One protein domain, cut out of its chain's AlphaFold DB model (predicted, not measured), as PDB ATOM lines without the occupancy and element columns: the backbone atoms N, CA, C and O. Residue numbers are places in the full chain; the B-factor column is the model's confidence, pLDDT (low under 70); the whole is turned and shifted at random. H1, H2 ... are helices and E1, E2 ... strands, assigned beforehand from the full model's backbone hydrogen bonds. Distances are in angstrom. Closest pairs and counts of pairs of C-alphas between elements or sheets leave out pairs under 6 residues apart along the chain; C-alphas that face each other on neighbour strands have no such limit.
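AT A GLANCE: This is residues 42 to 84 of the 141 residues of a protein of Streptomyces sp. C (UniProt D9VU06). A small three-stranded sheet, with a long loop, residues 53 to 68, swinging from E2 round to E3, makes the body, and a tail ending in one short helix, H1, sticks out far beyond it. E3 is the longest strand; the free residues 78 to 84, which hold H1, follow soon after its end and draw the outline out into a rod of 43 by 16 by 15 A. The printed part has 43 residues, with three named strands and one named helix in the order E1, E2, E3, H1; the sheet runs E2, E1, E3 and is antiparallel throughout. Helices hold 5 and strands 16 of the printed residues, under half in sum, and the class is mixed, helices and strands. The whole is loose, with a radius of gyration of the C-alphas of 12.5 A.

IN THESE COORDINATES: Find C-alpha 42 at (158.370, 211.496, 181.523); from there strand E1, residues 42 to 46, runs 13.9 A to C-alpha 46. Next comes E2, residues 50 to 52, 6.4 A long. Residues 53 to 68 have no named element. Pick up E3, residues 69 to 76, at C-alpha 69, (169.042, 217.285, 196.312), and go 22.6 A to C-alpha 76. Helix H1, residues 80 to 84, is 6.2 A long and ends at C-alpha 84, (154.088, 193.012, 172.693).

HOW THE PARTS SIT: Start at E1, the inner strand. Its antiparallel neighbour E2 forms a hairpin with it, at 123 degrees between their directions; C-alphas 51 and 45 face each other at 4.4 A, and N 50 and O 46 are within hydrogen-bond range at 2.9 A. On the sheet's other edge look for E3, antiparallel to E1 at 161 degrees, where C-alphas 44 and 73 face each other at 4.4 A, N 45 and O 72 are 2.7 A apart and N 74 and O 43 are 2.9 A apart, both within hydrogen-bond range. E2 and E3, the edge strands, are apart. Residues 63 to 64 pair antiparallel with residues 69 to 70 of E3. H1 is not on the sheet, with 0 pairs of C-alphas within 10 A, and is apart from E1 and E2; in its backbone every O i to N i+4 pair is within hydrogen-bond range.

THE WHOLE: Look for the two C-alphas farthest apart at Ser 66 and Asp 84, 43.4 A from each other. The printed part has no cut. The link from E2 to E3 is long, with 16 residues; those from E1 to E2 and from E3 to H1 are tight. The mean pLDDT of the printed part is 74.8, and you will find values under 70 at residue 48 and residues 61 to 70 of this model.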
ATOM      1  N   SER A  42     157.074 211.258 180.910       83.12
ATOM      2  CA  SER A  42     158.370 211.496 181.523       83.12
ATOM      3  C   SER A  42     158.208 212.489 182.662       83.12
ATOM      4  O   SER A  42     157.323 213.349 182.642       83.12
ATOM      5  N   GLY A  43     159.035 212.340 183.688       77.75
ATOM      6  CA  GLY A  43     158.960 213.172 184.874       77.75
ATOM      7  C   GLY A  43     160.267 213.197 185.639       77.75
ATOM      8  O   GLY A  43     161.027 212.230 185.647       77.75
ATOM      9  N   THR A  44     160.503 214.320 186.302       81.00
ATOM     10  CA  THR A  44     161.654 214.522 187.173       81.00
ATOM     11  C   THR A  44     161.195 214.514 188.626       81.00
ATOM     12  O   THR A  44     160.150 215.069 188.958       81.00
ATOM     13  N   TYR A  45     161.993 213.920 189.505       78.38
ATOM     14  CA  TYR A  45     161.717 213.780 190.925       78.38
ATOM     15  C   TYR A  45     162.933 214.208 191.740       78.38
ATOM     16  O   TYR A  45     164.065 213.817 191.464       78.38
ATOM     17  N   THR A  46     162.685 215.016 192.759       77.88
ATOM     18  CA  THR A  46     163.686 215.483 193.720       77.88
ATOM     19  C   THR A  46     163.679 214.589 194.949       77.88
ATOM     20  O   THR A  46     162.655 213.985 195.286       77.88
ATOM     21  N   ASN A  47     164.835 214.467 195.605       72.31
ATOM     22  CA  ASN A  47     165.014 213.651 196.809       72.31
ATOM     23  C   ASN A  47     164.470 212.214 196.667       72.31
ATOM     24  O   ASN A  47     163.944 211.657 197.626       72.31
ATOM     25  N   LEU A  48     164.573 211.628 195.465       68.69
ATOM     26  CA  LEU A  48     164.085 210.275 195.147       68.69
ATOM     27  C   LEU A  48     162.582 210.036 195.403       68.69
ATOM     28  O   LEU A  48     162.189 208.898 195.638       68.69
ATOM     29  N   GLY A  49     161.734 211.069 195.375       70.00
ATOM     30  CA  GLY A  49     160.309 210.858 195.664       70.00
ATOM     31  C   GLY A  49     159.359 212.006 195.343       70.00
ATOM     32  O   GLY A  49     158.192 211.767 195.042       70.00
ATOM     33  N   ALA A  50     159.826 213.255 195.374       77.62
ATOM     34  CA  ALA A  50     158.960 214.416 195.192       77.62
ATOM     35  C   ALA A  50     158.933 214.860 193.726       77.62
ATOM     36  O   ALA A  50     159.947 215.324 193.200       77.62
ATOM     37  N   TYR A  51     157.775 214.725 193.068       79.94
ATOM     38  CA  TYR A  51     157.599 215.142 191.675       79.94
ATOM     39  C   TYR A  51     157.920 216.628 191.500       79.94
ATOM     40  O   TYR A  51     157.415 217.480 192.230       79.94
ATOM     41  N   ASN A  52     158.758 216.925 190.514       77.19
ATOM     42  CA  ASN A  52     159.134 218.271 190.132       77.19
ATOM     43  C   ASN A  52     158.446 218.630 188.814       77.19
ATOM     44  O   ASN A  52     158.804 218.117 187.755       77.19
ATOM     45  N   SER A  53     157.475 219.538 188.881       80.88
ATOM     46  CA  SER A  53     156.730 220.010 187.713       80.88
ATOM     47  C   SER A  53     157.478 221.062 186.887       80.88
ATOM     48  O   SER A  53     157.085 221.318 185.753       80.88
ATOM     49  N   TYR A  54     158.540 221.676 187.422       78.62
ATOM     50  CA  TYR A  54     159.302 222.738 186.751       78.62
ATOM     51  C   TYR A  54     159.868 222.332 185.372       78.62
ATOM     52  O   TYR A  54     159.671 223.080 184.414       78.62
ATOM     53  N   PRO A  55     160.525 221.165 185.206       74.19
ATOM     54  CA  PRO A  55     161.013 220.720 183.899       74.19
ATOM     55  C   PRO A  55     159.917 220.182 182.961       74.19
ATOM     56  O   PRO A  55     160.217 219.858 181.812       74.19
ATOM     57  N   GLY A  56     158.662 220.074 183.414       78.12
ATOM     58  CA  GLY A  56     157.579 219.471 182.637       78.12
ATOM     59  C   GLY A  56     157.883 218.014 182.274       78.12
ATOM     60  O   GLY A  56     158.110 217.185 183.156       78.12
ATOM     61  N   SER A  57     157.899 217.709 180.974       75.81
ATOM     62  CA  SER A  57     158.257 216.394 180.421       75.81
ATOM     63  C   SER A  57     159.767 216.188 180.239       75.81
ATOM     64  O   SER A  57     160.195 215.133 179.769       75.81
ATOM     65  N   ARG A  58     160.612 217.164 180.581       77.50
ATOM     66  CA  ARG A  58     162.064 216.984 180.478       77.50
ATOM     67  C   ARG A  58     162.578 216.094 181.605       77.50
ATOM     68  O   ARG A  58     162.125 216.176 182.750       77.50
ATOM     69  N   THR A  59     163.558 215.267 181.270       79.19
ATOM     70  CA  THR A  59     164.324 214.478 182.229       79.19
ATOM     71  C   THR A  59     165.561 215.271 182.627       79.19
ATOM     72  O   THR A  59     166.299 215.778 181.787       79.19
ATOM     73  N   LEU A  60     165.768 215.430 183.930       74.56
ATOM     74  CA  LEU A  60     166.948 216.078 184.478       74.56
ATOM     75  C   LEU A  60     167.874 215.047 185.111       74.56
ATOM     76  O   LEU A  60     167.457 214.186 185.891       74.56
ATOM     77  N   GLN A  61     169.156 215.195 184.808       67.75
ATOM     78  CA  GLN A  61     170.245 214.519 185.485       67.75
ATOM     79  C   GLN A  61     171.078 215.593 186.179       67.75
ATOM     80  O   GLN A  61     171.863 216.276 185.533       67.75
ATOM     81  N   SER A  62     170.902 215.777 187.488       63.56
ATOM     82  CA  SER A  62     171.840 216.579 188.278       63.56
ATOM     83  C   SER A  62     171.617 216.430 189.782       63.56
ATOM     84  O   SER A  62     170.541 216.049 190.246       63.56
ATOM     85  N   TYR A  63     172.642 216.793 190.545       54.47
ATOM     86  CA  TYR A  63     172.544 217.137 191.956       54.47
ATOM     87  C   TYR A  63     172.536 218.667 192.043       54.47
ATOM     88  O   TYR A  63     173.557 219.288 191.759       54.47
ATOM     89  N   TYR A  64     171.401 219.291 192.392       54.62
ATOM     90  CA  TYR A  64     171.377 220.740 192.632       54.62
ATOM     91  C   TYR A  64     171.733 220.994 194.108       54.62
ATOM     92  O   TYR A  64     170.884 220.740 194.973       54.62
ATOM     93  N   PRO A  65     172.955 221.471 194.424       52.44
ATOM     94  CA  PRO A  65     173.568 221.275 195.741       52.44
ATOM     95  C   PRO A  65     172.897 221.990 196.912       52.44
ATOM     96  O   PRO A  65     173.170 221.646 198.057       52.44
ATOM     97  N   SER A  66     172.051 222.987 196.651       56.31
ATOM     98  CA  SER A  66     171.510 223.856 197.699       56.31
ATOM     99  C   SER A  66     169.989 223.812 197.855       56.31
ATOM    100  O   SER A  66     169.498 224.321 198.858       56.31
ATOM    101  N   ALA A  67     169.237 223.211 196.918       58.25
ATOM    102  CA  ALA A  67     167.765 223.243 196.969       58.25
ATOM    103  C   ALA A  67     167.044 221.942 196.574       58.25
ATOM    104  O   ALA A  67     166.033 221.624 197.192       58.25
ATOM    105  N   ASN A  68     167.533 221.178 195.586       59.53
ATOM    106  CA  ASN A  68     166.736 220.084 194.994       59.53
ATOM    107  C   ASN A  68     167.306 218.674 195.234       59.53
ATOM    108  O   ASN A  68     166.690 217.692 194.817       59.53
ATOM    109  N   GLY A  69     168.445 218.566 195.929       65.56
ATOM    110  CA  GLY A  69     169.042 217.285 196.312       65.56
ATOM    111  C   GLY A  69     169.358 216.387 195.112       65.56
ATOM    112  O   GLY A  69     169.668 216.866 194.017       65.56
ATOM    113  N   LEU A  70     169.307 215.069 195.329       69.25
ATOM    114  CA  LEU A  70     169.470 214.080 194.263       69.25
ATOM    115  C   LEU A  70     168.238 214.090 193.355       69.25
ATOM    116  O   LEU A  70     167.120 213.837 193.813       69.25
ATOM    117  N   THR A  71     168.462 214.334 192.067       71.44
ATOM    118  CA  THR A  71     167.404 214.296 191.058       71.44
ATOM    119  C   THR A  71     167.390 212.936 190.373       71.44
ATOM    120  O   THR A  71     168.422 212.465 189.896       71.44
ATOM    121  N   ALA A  72     166.217 212.317 190.307       74.12
ATOM    122  CA  ALA A  72     165.955 211.133 189.503       74.12
ATOM    123  C   ALA A  72     164.931 211.480 188.426       74.12
ATOM    124  O   ALA A  72     163.993 212.235 188.674       74.12
ATOM    125  N   SER A  73     165.095 210.912 187.239       77.69
ATOM    126  CA  SER A  73     164.127 211.054 186.159       77.69
ATOM    127  C   SER A  73     163.593 209.699 185.760       77.69
ATOM    128  O   SER A  73     164.314 208.703 185.805       77.69
ATOM    129  N   LEU A  74     162.327 209.683 185.371       79.00
ATOM    130  CA  LEU A  74     161.611 208.487 184.971       79.00
ATOM    131  C   LEU A  74     160.962 208.721 183.623       79.00
ATOM    132  O   LEU A  74     160.504 209.827 183.318       79.00
ATOM    133  N   VAL A  75     160.965 207.664 182.826       82.56
ATOM    134  CA  VAL A  75     160.359 207.619 181.506       82.56
ATOM    135  C   VAL A  75     159.515 206.360 181.461       82.56
ATOM    136  O   VAL A  75     160.042 205.258 181.602       82.56
ATOM    137  N   ASP A  76     158.219 206.549 181.262       81.81
ATOM    138  CA  ASP A  76     157.254 205.476 181.109       81.81
ATOM    139  C   ASP A  76     156.975 205.256 179.623       81.81
ATOM    140  O   ASP A  76     156.796 206.203 178.846       81.81
ATOM    141  N   PHE A  77     156.888 203.990 179.239       84.38
ATOM    142  CA  PHE A  77     156.520 203.565 177.895       84.38
ATOM    143  C   PHE A  77     155.045 203.135 177.858       84.38
ATOM    144  O   PHE A  77     154.468 202.803 178.895       84.38
ATOM    145  N   PRO A  78     154.388 203.187 176.688       87.38
ATOM    146  CA  PRO A  78     152.984 202.811 176.555       87.38
ATOM    147  C   PRO A  78     152.753 201.341 176.926       87.38
ATOM    148  O   PRO A  78     153.572 200.482 176.614       87.38
ATOM    149  N   SER A  79     151.580 201.036 177.490       85.69
ATOM    150  CA  SER A  79     151.189 199.675 177.904       85.69
ATOM    151  C   SER A  79     151.122 198.661 176.753       85.69
ATOM    152  O   SER A  79     151.058 197.458 176.987       85.69
ATOM    153  N   SER A  80     151.135 199.122 175.498       86.44
ATOM    154  CA  SER A  80     151.294 198.253 174.327       86.44
ATOM    155  C   SER A  80     152.631 197.507 174.335       86.44
ATOM    156  O   SER A  80     152.696 196.401 173.812       86.44
ATOM    157  N   LEU A  81     153.672 198.075 174.958       86.81
ATOM    158  CA  LEU A  81     154.968 197.421 175.128       86.81
ATOM    159  C   LEU A  81     154.831 196.117 175.924       86.81
ATOM    160  O   LEU A  81     155.379 195.098 175.517       86.81
ATOM    161  N   ASP A  82     154.071 196.127 177.022       84.19
ATOM    162  CA  ASP A  82     153.868 194.930 177.849       84.19
ATOM    163  C   ASP A  82     153.120 193.839 177.079       84.19
ATOM    164  O   ASP A  82     153.458 192.659 177.173       84.19
ATOM    165  N   ALA A  83     152.126 194.233 176.276       85.19
ATOM    166  CA  ALA A  83     151.386 193.309 175.424       85.19
ATOM    167  C   ALA A  83     152.287 192.678 174.350       85.19
ATOM    168  O   ALA A  83     152.215 191.472 174.126       85.19
ATOM    169  N   ASP A  84     153.161 193.473 173.730       84.56
ATOM    170  CA  ASP A  84     154.088 193.012 172.693       84.56
ATOM    171  C   ASP A  84     155.236 192.152 173.259       84.56
ATOM    172  O   ASP A  84     155.743 191.268 172.569       84.56
TER     173      ASP A  84